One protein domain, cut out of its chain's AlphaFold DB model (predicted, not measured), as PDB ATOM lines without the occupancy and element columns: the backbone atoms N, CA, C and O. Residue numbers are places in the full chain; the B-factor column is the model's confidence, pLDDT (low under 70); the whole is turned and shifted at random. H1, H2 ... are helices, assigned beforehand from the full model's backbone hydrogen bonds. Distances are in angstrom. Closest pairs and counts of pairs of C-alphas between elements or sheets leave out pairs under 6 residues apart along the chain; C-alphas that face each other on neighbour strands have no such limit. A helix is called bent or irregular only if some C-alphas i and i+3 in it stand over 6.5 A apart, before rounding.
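AT A GLANCE: This is residues 44 to 135 of the 295 residues of an uncharacterized protein of Planctomycetaceae bacterium (UniProt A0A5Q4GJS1). Six helices follow one another along a longish body, with H3 and H5 side by side in its middle, H2 slanting past H3 toward one end and H6 at the other end. The short H1 lies beyond H2, farthest from the middle, while H4 lies between H2 and H6 along the length, and a long link, residues 90 to 105, joins H4 to H5. The printed part has 92 residues with six named helices, H1 to H6 in order, and no named strand; the class is all helix. It is compact, with a radius of gyration of the C-alphas of 13.1 A, and the C-alphas span 41 by 29 by 21 A.

HOW THE PARTS SIT: The longest helix by residues, H2, residues 52 to 66, forms a helical hairpin with H3, residues 70 to 79. These two touch at a steep tilt of 44 degrees, opposite ways, and their closest C-alphas, those of Trp 56 and Tyr 79, are 6.6 A apart. H1, residues 44 to 48, is close to H2 but not clearly touching, with the C-alphas of Val 47 and Tyr 55 closest at 6.2 A. H3 touches H5, residues 106 to 114, at a shallow tilt of 7 degrees, the same way, and the C-alphas of Gly 77 and Ala 109 are closest at 3.8 A. H4, residues 82 to 89, forms a helical hairpin with H5; they only just touch, with 3 pairs of C-alphas within 8 A, the closest those of Leu 85 and Phe 110 at 6.8 A, at a shallow tilt of 25 degrees, opposite ways. H4 and H6, residues 122 to 132, only just touch, also with 3 pairs; the C-alphas of Leu 89 and Leu 126 are closest at 6.7 A, and the tilt of 37 degrees, opposite ways, is only just steep. The helix packing is part aligned, part crossed: 2 of these 4 touching pairs are at a shallow tilt. H5 and H6 are near each other, while H3 and H6 are apart. Every O i to N i+4 pair is within hydrogen-bond range in H1, H2, H4, H5 and H6; in H3 4 of 6 are.

IN THESE COORDINATES: H1 begins at C-alpha 44, (-19.590, -54.959, 0.454), and is 6.0 A long. H2 is 20.6 A long, H3 16.4 A, H4 10.5 A and H5 12.3 A. H3 is irregular: C-alphas 70 and 73 are 7.3 A apart. H6, 15.3 A long, ends at C-alpha 132, (-34.549, -25.504, 17.343).

THE WHOLE: The two C-alphas farthest apart, those of Asp 45 and Ser 131, are 42.4 A apart. The link from H4 to H5 is long, and the printed part has no cut. The mean pLDDT of the printed part is 92.0, and no printed residue is under 70.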
ATOM      1  N   PRO A  44     -19.301 -54.228  -0.766       76.12
ATOM      2  CA  PRO A  44     -19.590 -54.959   0.454       76.12
ATOM      3  C   PRO A  44     -18.313 -55.482   1.118       76.12
ATOM      4  O   PRO A  44     -18.276 -55.613   2.336       76.12
ATOM      5  N   ASP A  45     -17.252 -55.771   0.350       76.44
ATOM      6  CA  ASP A  45     -15.973 -56.204   0.915       76.44
ATOM      7  C   ASP A  45     -15.340 -55.078   1.718       76.44
ATOM      8  O   ASP A  45     -14.850 -55.311   2.820       76.44
ATOM      9  N   TRP A  46     -15.397 -53.861   1.180       83.50
ATOM     10  CA  TRP A  46     -14.937 -52.678   1.879       83.50
ATOM     11  C   TRP A  46     -15.801 -52.414   3.114       83.50
ATOM     12  O   TRP A  46     -15.250 -52.342   4.203       83.50
ATOM     13  N   VAL A  47     -17.132 -52.354   2.990       78.94
ATOM     14  CA  VAL A  47     -18.028 -52.069   4.130       78.94
ATOM     15  C   VAL A  47     -17.794 -53.039   5.288       78.94
ATOM     16  O   VAL A  47     -17.678 -52.608   6.424       78.94
ATOM     17  N   ARG A  48     -17.628 -54.338   5.014       73.44
ATOM     18  CA  ARG A  48     -17.392 -55.354   6.057       73.44
ATOM     19  C   ARG A  48     -16.014 -55.308   6.720       73.44
ATOM     20  O   ARG A  48     -15.810 -55.986   7.721       73.44
ATOM     21  N   GLN A  49     -15.050 -54.620   6.117       80.12
ATOM     22  CA  GLN A  49     -13.678 -54.494   6.628       80.12
ATOM     23  C   GLN A  49     -13.462 -53.204   7.420       80.12
ATOM     24  O   GLN A  49     -12.340 -52.919   7.827       80.12
ATOM     25  N   HIS A  50     -14.500 -52.388   7.564       82.69
ATOM     26  CA  HIS A  50     -14.400 -51.079   8.180       82.69
ATOM     27  C   HIS A  50     -15.524 -50.933   9.206       82.69
ATOM     28  O   HIS A  50     -16.607 -51.482   9.028       82.69
ATOM     29  N   SER A  51     -15.253 -50.198  10.279       84.25
ATOM     30  CA  SER A  51     -16.250 -49.861  11.295       84.25
ATOM     31  C   SER A  51     -17.415 -49.065  10.706       84.25
ATOM     32  O   SER A  51     -17.269 -48.401   9.668       84.25
ATOM     33  N   ALA A  52     -18.560 -49.053  11.395       84.25
ATOM     34  CA  ALA A  52     -19.663 -48.168  11.024       84.25
ATOM     35  C   ALA A  52     -19.251 -46.690  10.973       84.25
ATOM     36  O   ALA A  52     -19.734 -45.967  10.106       84.25
ATOM     37  N   GLU A  53     -18.312 -46.241  11.817       85.94
ATOM     38  CA  GLU A  53     -17.770 -44.875  11.752       85.94
ATOM     39  C   GLU A  53     -17.122 -44.618  10.399       85.94
ATOM     40  O   GLU A  53     -17.403 -43.632   9.705       85.94
ATOM     41  N   ARG A  54     -16.264 -45.544   9.979       88.81
ATOM     42  CA  ARG A  54     -15.569 -45.401   8.719       88.81
ATOM     43  C   ARG A  54     -16.521 -45.524   7.530       88.81
ATOM     44  O   ARG A  54     -16.346 -44.796   6.548       88.81
ATOM     45  N   TYR A  55     -17.527 -46.390   7.614       88.44
ATOM     46  CA  TYR A  55     -18.609 -46.463   6.635       88.44
ATOM     47  C   TYR A  55     -19.376 -45.140   6.542       88.44
ATOM     48  O   TYR A  55     -19.479 -44.574   5.449       88.44
ATOM     49  N   TRP A  56     -19.814 -44.596   7.677       92.38
ATOM     50  CA  TRP A  56     -20.506 -43.316   7.765       92.38
ATOM     51  C   TRP A  56     -19.679 -42.175   7.167       92.38
ATOM     52  O   TRP A  56     -20.184 -41.386   6.367       92.38
ATOM     53  N   HIS A  57     -18.375 -42.130   7.446       92.06
ATOM     54  CA  HIS A  57     -17.475 -41.137   6.854       92.06
ATOM     55  C   HIS A  57     -17.458 -41.186   5.321       92.06
ATOM     56  O   HIS A  57     -17.429 -40.147   4.657       92.06
ATOM     57  N   GLU A  58     -17.480 -42.377   4.721       93.38
ATOM     58  CA  GLU A  58     -17.553 -42.504   3.264       93.38
ATOM     59  C   GLU A  58     -18.953 -42.182   2.715       93.38
ATOM     60  O   GLU A  58     -19.035 -41.548   1.660       93.38
ATOM     61  N   VAL A  59     -20.036 -42.508   3.431       92.94
ATOM     62  CA  VAL A  59     -21.403 -42.072   3.079       92.94
ATOM     63  C   VAL A  59     -21.479 -40.545   3.064       92.94
ATOM     64  O   VAL A  59     -21.821 -39.956   2.038       92.94
ATOM     65  N   ARG A  60     -21.043 -39.876   4.138       94.31
ATOM     66  CA  ARG A  60     -21.008 -38.409   4.235       94.31
ATOM     67  C   ARG A  60     -20.207 -37.784   3.095       94.31
ATOM     68  O   ARG A  60     -20.674 -36.833   2.469       94.31
ATOM     69  N   LYS A  61     -19.027 -38.328   2.766       93.12
ATOM     70  CA  LYS A  61     -18.237 -37.869   1.605       93.12
ATOM     71  C   LYS A  61     -18.963 -38.081   0.282       93.12
ATOM     72  O   LYS A  61     -18.835 -37.236  -0.603       93.12
ATOM     73  N   SER A  62     -19.656 -39.206   0.117       92.00
ATOM     74  CA  SER A  62     -20.439 -39.504  -1.084       92.00
ATOM     75  C   SER A  62     -21.541 -38.463  -1.265       92.00
ATOM     76  O   SER A  62     -21.555 -37.771  -2.285       92.00
ATOM     77  N   ILE A  63     -22.353 -38.249  -0.223       92.62
ATOM     78  CA  ILE A  63     -23.438 -37.260  -0.195       92.62
ATOM     79  C   ILE A  63     -22.903 -35.852  -0.485       92.62
ATOM     80  O   ILE A  63     -23.465 -35.108  -1.285       92.62
ATOM     81  N   GLN A  64     -21.773 -35.474   0.115       90.81
ATOM     82  CA  GLN A  64     -21.157 -34.160  -0.095       90.81
ATOM     83  C   GLN A  64     -20.637 -33.933  -1.520       90.81
ATOM     84  O   GLN A  64     -20.513 -32.781  -1.939       90.81
ATOM     85  N   ARG A  65     -20.299 -34.997  -2.256       88.50
ATOM     86  CA  ARG A  65     -19.714 -34.910  -3.605       88.50
ATOM     87  C   ARG A  65     -20.743 -35.055  -4.714       88.50
ATOM     88  O   ARG A  65     -20.649 -34.345  -5.709       88.50
ATOM     89  N   TRP A  66     -21.690 -35.971  -4.547       87.19
ATOM     90  CA  TRP A  66     -22.666 -36.334  -5.578       87.19
ATOM     91  C   TRP A  66     -24.098 -35.945  -5.230       87.19
ATOM     92  O   TRP A  66     -24.978 -36.046  -6.081       87.19
ATOM     93  N   GLY A  67     -24.330 -35.459  -4.013       89.94
ATOM     94  CA  GLY A  67     -25.670 -35.330  -3.470       89.94
ATOM     95  C   GLY A  67     -26.183 -36.658  -2.925       89.94
ATOM     96  O   GLY A  67     -25.489 -37.673  -2.924       89.94
ATOM     97  N   TRP A  68     -27.415 -36.612  -2.434       89.88
ATOM     98  CA  TRP A  68     -28.107 -37.755  -1.856       89.88
ATOM     99  C   TRP A  68     -28.528 -38.755  -2.931       89.88
ATOM    100  O   TRP A  68     -29.057 -38.367  -3.973       89.88
ATOM    101  N   MET A  69     -28.337 -40.032  -2.638       85.94
ATOM    102  CA  MET A  69     -28.814 -41.177  -3.401       85.94
ATOM    103  C   MET A  69     -29.985 -41.847  -2.689       85.94
ATOM    104  O   MET A  69     -30.218 -41.612  -1.507       85.94
ATOM    105  N   HIS A  70     -30.707 -42.700  -3.419       82.31
ATOM    106  CA  HIS A  70     -31.929 -43.363  -2.955       82.31
ATOM    107  C   HIS A  70     -31.827 -43.927  -1.529       82.31
ATOM    108  O   HIS A  70     -32.692 -43.657  -0.698       82.31
ATOM    109  N   ASP A  71     -30.747 -44.654  -1.244       79.44
ATOM    110  CA  ASP A  71     -30.578 -45.406   0.001       79.44
ATOM    111  C   ASP A  71     -29.824 -44.637   1.091       79.44
ATOM    112  O   ASP A  71     -29.638 -45.161   2.186       79.44
ATOM    113  N   ASP A  72     -29.417 -43.388   0.841       87.44
ATOM    114  CA  ASP A  72     -28.626 -42.615   1.806       87.44
ATOM    115  C   ASP A  72     -29.426 -42.254   3.070       87.44
ATOM    116  O   ASP A  72     -28.819 -41.978   4.105       87.44
ATOM    117  N   PHE A  73     -30.769 -42.299   3.039       86.56
ATOM    118  CA  PHE A  73     -31.589 -41.995   4.222       86.56
ATOM    119  C   PHE A  73     -31.343 -42.939   5.397       86.56
ATOM    120  O   PHE A  73     -31.480 -42.509   6.537       86.56
ATOM    121  N   GLY A  74     -31.017 -44.207   5.124       87.50
ATOM    122  CA  GLY A  74     -30.724 -45.205   6.150       87.50
ATOM    123  C   GLY A  74     -29.496 -44.796   6.959       87.50
ATOM    124  O   GLY A  74     -29.649 -44.341   8.086       87.50
ATOM    125  N   PRO A  75     -28.286 -44.840   6.376       90.44
ATOM    126  CA  PRO A  75     -27.066 -44.482   7.087       90.44
ATOM    127  C   PRO A  75     -27.037 -43.028   7.563       90.44
ATOM    128  O   PRO A  75     -26.495 -42.765   8.630       90.44
ATOM    129  N   ALA A  76     -27.619 -42.078   6.822       94.00
ATOM    130  CA  ALA A  76     -27.705 -40.699   7.298       94.00
ATOM    131  C   ALA A  76     -28.659 -40.541   8.486       94.00
ATOM    132  O   ALA A  76     -28.405 -39.711   9.350       94.00
ATOM    133  N   GLY A  77     -29.747 -41.310   8.537       93.31
ATOM    134  CA  GLY A  77     -30.657 -41.324   9.677       93.31
ATOM    135  C   GLY A  77     -30.071 -42.048  10.887       93.31
ATOM    136  O   GLY A  77     -30.226 -41.572  12.006       93.31
ATOM    137  N   ASP A  78     -29.381 -43.162  10.650       90.62
ATOM    138  CA  ASP A  78     -28.804 -43.999  11.701       90.62
ATOM    139  C   ASP A  78     -27.581 -43.318  12.353       90.62
ATOM    140  O   ASP A  78     -27.444 -43.292  13.574       90.62
ATOM    141  N   TYR A  79     -26.700 -42.713  11.549       93.44
ATOM    142  CA  TYR A  79     -25.419 -42.170  12.025       93.44
ATOM    143  C   TYR A  79     -25.331 -40.645  12.028       93.44
ATOM    144  O   TYR A  79     -24.342 -40.087  12.508       93.44
ATOM    145  N   GLY A  80     -26.326 -39.959  11.466       94.25
ATOM    146  CA  GLY A  80     -26.342 -38.507  11.392       94.25
ATOM    147  C   GLY A  80     -26.432 -37.857  12.769       94.25
ATOM    148  O   GLY A  80     -27.247 -38.222  13.620       94.25
ATOM    149  N   ASP A  81     -25.610 -36.836  12.954       94.25
ATOM    150  CA  ASP A  81     -25.598 -35.989  14.136       94.25
ATOM    151  C   ASP A  81     -26.187 -34.600  13.831       94.25
ATOM    152  O   ASP A  81     -26.599 -34.276  12.705       94.25
ATOM    153  N   LYS A  82     -26.215 -33.747  14.859       94.81
ATOM    154  CA  LYS A  82     -26.587 -32.331  14.740       94.81
ATOM    155  C   LYS A  82     -25.803 -31.598  13.644       94.81
ATOM    156  O   LYS A  82     -26.373 -30.767  12.935       94.81
ATOM    157  N   GLU A  83     -24.517 -31.882  13.487       94.38
ATOM    158  CA  GLU A  83     -23.641 -31.185  12.544       94.38
ATOM    159  C   GLU A  83     -23.953 -31.569  11.096       94.38
ATOM    160  O   GLU A  83     -23.994 -30.714  10.205       94.38
ATOM    161  N   PHE A  84     -24.215 -32.852  10.855       94.94
ATOM    162  CA  PHE A  84     -24.665 -33.356   9.571       94.94
ATOM    163  C   PHE A  84     -26.039 -32.789   9.204       94.94
ATOM    164  O   PHE A  84     -26.216 -32.329   8.072       94.94
ATOM    165  N   LEU A  85     -26.986 -32.753  10.149       96.88
ATOM    166  CA  LEU A  85     -28.300 -32.151   9.921       96.88
ATOM    167  C   LEU A  85     -28.185 -30.664   9.569       96.88
ATOM    168  O   LEU A  85     -28.743 -30.234   8.559       96.88
ATOM    169  N   ALA A  86     -27.403 -29.897  10.334       96.31
ATOM    170  CA  ALA A  86     -27.145 -28.486  10.054       96.31
ATOM    171  C   ALA A  86     -26.538 -28.291   8.654       96.31
ATOM    172  O   ALA A  86     -26.976 -27.438   7.878       96.31
ATOM    173  N   TRP A  87     -25.553 -29.121   8.294       96.75
ATOM    174  CA  TRP A  87     -24.931 -29.106   6.971       96.75
ATOM    175  C   TRP A  87     -25.932 -29.395   5.842       96.75
ATOM    176  O   TRP A  87     -25.849 -28.755   4.783       96.75
ATOM    177  N   ALA A  88     -26.843 -30.350   6.053       96.50
ATOM    178  CA  ALA A  88     -27.846 -30.765   5.079       96.50
ATOM    179  C   ALA A  88     -28.929 -29.695   4.896       96.50
ATOM    180  O   ALA A  88     -29.251 -29.343   3.761       96.50
ATOM    181  N   LEU A  89     -29.435 -29.128   5.995       97.06
ATOM    182  CA  LEU A  89     -30.455 -28.078   5.975       97.06
ATOM    183  C   LEU A  89     -29.932 -26.769   5.372       97.06
ATOM    184  O   LEU A  89     -30.640 -26.119   4.610       97.06
ATOM    185  N   ALA A  90     -28.656 -26.432   5.577       96.50
ATOM    186  CA  ALA A  90     -28.020 -25.282   4.923       96.50
ATOM    187  C   ALA A  90     -27.929 -25.399   3.383       96.50
ATOM    188  O   ALA A  90     -27.493 -24.460   2.713       96.50
ATOM    189  N   ARG A  91     -28.279 -26.558   2.804       95.50
ATOM    190  CA  ARG A  91     -28.207 -26.853   1.361       95.50
ATOM    191  C   ARG A  91     -29.557 -27.118   0.714       95.50
ATOM    192  O   ARG A  91     -29.576 -27.443  -0.472       95.50
ATOM    193  N   ILE A  92     -30.649 -26.978   1.458       96.31
ATOM    194  CA  ILE A  92     -31.997 -27.020   0.895       96.31
ATOM    195  C   ILE A  92     -32.608 -25.620   0.904       96.31
ATOM    196  O   ILE A  92     -32.191 -24.737   1.654       96.31
ATOM    197  N   ARG A  93     -33.591 -25.409   0.038       97.38
ATOM    198  CA  ARG A  93     -34.374 -24.179  -0.083       97.38
ATOM    199  C   ARG A  93     -35.862 -24.503   0.040       97.38
ATOM    200  O   ARG A  93     -36.261 -25.641  -0.214       97.38
ATOM    201  N   PRO A  94     -36.710 -23.517   0.378       97.50
ATOM    202  CA  PRO A  94     -38.152 -23.692   0.270       97.50
ATOM    203  C   PRO A  94     -38.538 -24.164  -1.142       97.50
ATOM    204  O   PRO A  94     -38.113 -23.565  -2.131       97.50
ATOM    205  N   GLY A  95     -39.328 -25.237  -1.223       95.88
ATOM    206  CA  GLY A  95     -39.756 -25.860  -2.481       95.88
ATOM    207  C   GLY A  95     -38.829 -26.952  -3.028       95.88
ATOM    208  O   GLY A  95     -39.209 -27.614  -3.992       95.88
ATOM    209  N   ASP A  96     -37.654 -27.177  -2.430       96.25
ATOM    210  CA  ASP A  96     -36.829 -28.333  -2.786       96.25
ATOM    211  C   ASP A  96     -37.537 -29.641  -2.405       96.25
ATOM    212  O   ASP A  96     -38.122 -29.767  -1.327       96.25
ATOM    213  N   ASP A  97     -37.420 -30.652  -3.266       95.31
ATOM    214  CA  ASP A  97     -37.843 -32.008  -2.933       95.31
ATOM    215  C   ASP A  97     -36.845 -32.649  -1.956       95.31
ATOM    216  O   ASP A  97     -35.647 -32.762  -2.232       95.31
ATOM    217  N   ILE A  98     -37.354 -33.089  -0.808       95.75
ATOM    218  CA  ILE A  98     -36.597 -33.819   0.219       95.75
ATOM    219  C   ILE A  98     -37.242 -35.165   0.568       95.75
ATOM    220  O   ILE A  98     -36.817 -35.835   1.515       95.75
ATOM    221  N   SER A  99     -38.282 -35.564  -0.169       93.06
ATOM    222  CA  SER A  99     -39.097 -36.727   0.172       93.06
ATOM    223  C   SER A  99     -39.127 -37.835  -0.857       93.06
ATOM    224  O   SER A  99     -39.364 -38.984  -0.473       93.06
ATOM    225  N   SER A 100     -38.830 -37.543  -2.121       88.12
ATOM    226  CA  SER A 100     -38.832 -38.575  -3.149       88.12
ATOM    227  C   SER A 100     -37.662 -39.557  -3.036       88.12
ATOM    228  O   SER A 100     -36.616 -39.302  -2.428       88.12
ATOM    229  N   CYS A 101     -37.846 -40.685  -3.715       81.94
ATOM    230  CA  CYS A 101     -36.825 -41.693  -3.972       81.94
ATOM    231  C   CYS A 101     -35.572 -41.105  -4.648       81.94
ATOM    232  O   CYS A 101     -34.455 -41.532  -4.372       81.94
ATOM    233  N   PHE A 102     -35.728 -40.101  -5.518       80.81
ATOM    234  CA  PHE A 102     -34.616 -39.527  -6.287       80.81
ATOM    235  C   PHE A 102     -33.702 -38.630  -5.458       80.81
ATOM    236  O   PHE A 102     -32.549 -38.420  -5.827       80.81
ATOM    237  N   VAL A 103     -34.209 -38.106  -4.343       83.69
ATOM    238  CA  VAL A 103     -33.455 -37.240  -3.431       83.69
ATOM    239  C   VAL A 103     -33.031 -37.963  -2.157       83.69
ATOM    240  O   VAL A 103     -32.501 -37.318  -1.251       83.69
ATOM    241  N   GLY A 104     -33.255 -39.280  -2.096       82.62
ATOM    242  CA  GLY A 104     -32.820 -40.134  -1.001       82.62
ATOM    243  C   GLY A 104     -33.613 -39.948   0.278       82.62
ATOM    244  O   GLY A 104     -33.004 -39.957   1.335       82.62
ATOM    245  N   HIS A 105     -34.926 -39.688   0.197       89.62
ATOM    246  CA  HIS A 105     -35.828 -39.609   1.357       89.62
ATOM    247  C   HIS A 105     -35.280 -38.803   2.558       89.62
ATOM    248  O   HIS A 105     -35.441 -39.207   3.709       89.62
ATOM    249  N   ARG A 106     -34.649 -37.646   2.313       94.56
ATOM    250  CA  ARG A 106     -33.933 -36.856   3.340       94.56
ATOM    251  C   ARG A 106     -34.779 -36.533   4.571       94.56
ATOM    252  O   ARG A 106     -34.273 -36.616   5.680       94.56
ATOM    253  N   HIS A 107     -36.063 -36.219   4.386       95.12
ATOM    254  CA  HIS A 107     -37.004 -35.997   5.493       95.12
ATOM    255  C   HIS A 107     -37.042 -37.158   6.504       95.12
ATOM    256  O   HIS A 107     -37.118 -36.917   7.704       95.12
ATOM    257  N   SER A 108     -36.938 -38.409   6.040       93.31
ATOM    258  CA  SER A 108     -36.886 -39.590   6.904       93.31
ATOM    259  C   SER A 108     -35.593 -39.626   7.709       93.31
ATOM    260  O   SER A 108     -35.631 -39.892   8.905       93.31
ATOM    261  N   ALA A 109     -34.454 -39.304   7.087       94.81
ATOM    262  CA  ALA A 109     -33.188 -39.177   7.805       94.81
ATOM    263  C   ALA A 109     -33.254 -38.053   8.849       94.81
ATOM    264  O   ALA A 109     -32.829 -38.243   9.980       94.81
ATOM    265  N   PHE A 110     -33.853 -36.908   8.515       97.44
ATOM    266  CA  PHE A 110     -34.026 -35.805   9.463       97.44
ATOM    267  C   PHE A 110     -34.894 -36.219  10.655       97.44
ATOM    268  O   PHE A 110     -34.552 -35.908  11.797       97.44
ATOM    269  N   ALA A 111     -35.966 -36.980  10.417       96.50
ATOM    270  CA  ALA A 111     -36.797 -37.533  11.479       96.50
ATOM    271  C   ALA A 111     -36.030 -38.515  12.372       96.50
ATOM    272  O   ALA A 111     -36.140 -38.439  13.591       96.50
ATOM    273  N   MET A 112     -35.201 -39.382  11.786       95.19
ATOM    274  CA  MET A 112     -34.323 -40.297  12.526       95.19
ATOM    275  C   MET A 112     -33.311 -39.543  13.397       95.19
ATOM    276  O   MET A 112     -33.179 -39.857  14.574       95.19
ATOM    277  N   ILE A 113     -32.671 -38.496  12.867       97.31
ATOM    278  CA  ILE A 113     -31.669 -37.701  13.598       97.31
ATOM    279  C   ILE A 113     -32.295 -36.936  14.773       97.31
ATOM    280  O   ILE A 113     -31.671 -36.818  15.827       97.31
ATOM    281  N   THR A 114     -33.496 -36.382  14.583       97.50
ATOM    282  CA  THR A 114     -34.122 -35.418  15.513       97.50
ATOM    283  C   THR A 114     -35.215 -36.009  16.393       97.50
ATOM    284  O   THR A 114     -35.665 -35.352  17.326       97.50
ATOM    285  N   ASN A 115     -35.688 -37.212  16.072       97.12
ATOM    286  CA  ASN A 115     -36.914 -37.801  16.604       97.12
ATOM    287  C   ASN A 115     -38.200 -37.003  16.290       97.12
ATOM    288  O   ASN A 115     -39.191 -37.110  17.012       97.12
ATOM    289  N   GLN A 116     -38.201 -36.178  15.237       96.06
ATOM    290  CA  GLN A 116     -39.327 -35.309  14.877       96.06
ATOM    291  C   GLN A 116     -39.979 -35.723  13.557       96.06
ATOM    292  O   GLN A 116     -39.303 -35.910  12.550       96.06
ATOM    293  N   ASN A 117     -41.312 -35.743  13.508       93.06
ATOM    294  CA  ASN A 117     -42.060 -35.919  12.260       93.06
ATOM    295  C   ASN A 117     -42.628 -34.582  11.762       93.06
ATOM    296  O   ASN A 117     -43.814 -34.302  11.921       93.06
ATOM    297  N   ILE A 118     -41.764 -33.735  11.199       95.06
ATOM    298  CA  ILE A 118     -42.143 -32.395  10.707       95.06
ATOM    299  C   ILE A 118     -42.912 -32.459   9.377       95.06
ATOM    300  O   ILE A 118     -43.661 -31.547   9.035       95.06
ATOM    301  N   GLY A 119     -42.764 -33.559   8.636       93.31
ATOM    302  CA  GLY A 119     -43.402 -33.778   7.343       93.31
ATOM    303  C   GLY A 119     -42.397 -33.887   6.197       93.31
ATOM    304  O   GLY A 119     -41.199 -34.095   6.401       93.31
ATOM    305  N   LYS A 120     -42.910 -33.791   4.968       95.25
ATOM    306  CA  LYS A 120     -42.173 -34.072   3.723       95.25
ATOM    307  C   LYS A 120     -41.640 -32.827   3.007       95.25
ATOM    308  O   LYS A 120     -40.899 -32.963   2.040       95.25
ATOM    309  N   GLU A 121     -41.994 -31.641   3.489       97.00
ATOM    310  CA  GLU A 121     -41.707 -30.371   2.821       97.00
ATOM    311  C   GLU A 121     -40.431 -29.716   3.354       97.00
ATOM    312  O   GLU A 121     -40.256 -29.571   4.566       97.00
ATOM    313  N   ALA A 122     -39.562 -29.248   2.452       98.00
ATOM    314  CA  ALA A 122     -38.323 -28.559   2.824       98.00
ATOM    315  C   ALA A 122     -38.571 -27.296   3.661       98.00
ATOM    316  O   ALA A 122     -37.843 -27.042   4.618       98.00
ATOM    317  N   ALA A 123     -39.615 -26.526   3.337       98.25
ATOM    318  CA  ALA A 123     -39.947 -25.295   4.053       98.25
ATOM    319  C   ALA A 123     -40.252 -25.544   5.541       98.25
ATOM    320  O   ALA A 123     -39.749 -24.815   6.388       98.25
ATOM    321  N   ALA A 124     -40.997 -26.609   5.860       98.19
ATOM    322  CA  ALA A 124     -41.352 -26.943   7.238       98.19
ATOM    323  C   ALA A 124     -40.121 -27.349   8.068       98.19
ATOM    324  O   ALA A 124     -39.987 -26.957   9.226       98.19
ATOM    325  N   TRP A 125     -39.184 -28.094   7.471       98.38
ATOM    326  CA  TRP A 125     -37.921 -28.442   8.130       98.38
ATOM    327  C   TRP A 125     -37.012 -27.231   8.354       98.38
ATOM    328  O   TRP A 125     -36.373 -27.145   9.401       98.38
ATOM    329  N   LEU A 126     -36.965 -26.294   7.403       98.62
ATOM    330  CA  LEU A 126     -36.215 -25.043   7.551       98.62
ATOM    331  C   LEU A 126     -36.790 -24.174   8.682       98.62
ATOM    332  O   LEU A 126     -36.033 -23.722   9.536       98.62
ATOM    333  N   GLU A 127     -38.113 -24.011   8.744       98.56
ATOM    334  CA  GLU A 127     -38.790 -23.275   9.824       98.56
ATOM    335  C   GLU A 127     -38.568 -23.936  11.195       98.56
ATOM    336  O   GLU A 127     -38.232 -23.274  12.183       98.56
ATOM    337  N   TRP A 128     -38.685 -25.267  11.262       98.50
ATOM    338  CA  TRP A 128     -38.396 -26.010  12.486       98.50
ATOM    339  C   TRP A 128     -36.949 -25.796  12.948       98.50
ATOM    340  O   TRP A 128     -36.705 -25.588  14.140       98.50
ATOM    341  N   TRP A 129     -35.995 -25.809  12.014       98.38
ATOM    342  CA  TRP A 129     -34.577 -25.614  12.300       98.38
ATOM    343  C   TRP A 129     -34.274 -24.237  12.879       98.38
ATOM    344  O   TRP A 129     -33.556 -24.149  13.874       98.38
ATOM    345  N   GLU A 130     -34.859 -23.173  12.326       98.00
ATOM    346  CA  GLU A 130     -34.677 -21.807  12.837       98.00
ATOM    347  C   GLU A 130     -35.005 -21.702  14.331       98.00
ATOM    348  O   GLU A 130     -34.270 -21.057  15.082       98.00
ATOM    349  N   SER A 131     -36.050 -22.410  14.767       98.19
ATOM    350  CA  SER A 131     -36.519 -22.410  16.156       98.19
ATOM    351  C   SER A 131     -35.770 -23.379  17.079       98.19
ATOM    352  O   SER A 131     -35.835 -23.226  18.297       98.19
ATOM    353  N   ASN A 132     -35.086 -24.396  16.541       98.38
ATOM    354  CA  ASN A 132     -34.549 -25.504  17.343       98.38
ATOM    355  C   ASN A 132     -33.032 -25.700  17.229       98.38
ATOM    356  O   ASN A 132     -32.471 -26.396  18.070       98.38
ATOM    357  N   GLN A 133     -32.339 -25.061  16.280       96.50
ATOM    358  CA  GLN A 133     -30.898 -25.253  16.039       96.50
ATOM    359  C   GLN A 133     -29.994 -25.017  17.262       96.50
ATOM    360  O   GLN A 133     -28.883 -25.548  17.330       96.50
ATOM    361  N   ALA A 134     -30.452 -24.218  18.230       95.88
ATOM    362  CA  ALA A 134     -29.712 -23.936  19.456       95.88
ATOM    363  C   ALA A 134     -29.662 -25.139  20.416       95.88
ATOM    364  O   ALA A 134     -28.647 -25.317  21.085       95.88
ATOM    365  N   LYS A 135     -30.701 -25.982  20.433       96.00
ATOM    366  CA  LYS A 135     -30.799 -27.163  21.306       96.00
ATOM    367  C   LYS A 135     -29.828 -28.272  20.886       96.00
ATOM    368  O   LYS A 135     -29.425 -28.328  19.720       96.00
TER     369      LYS A 135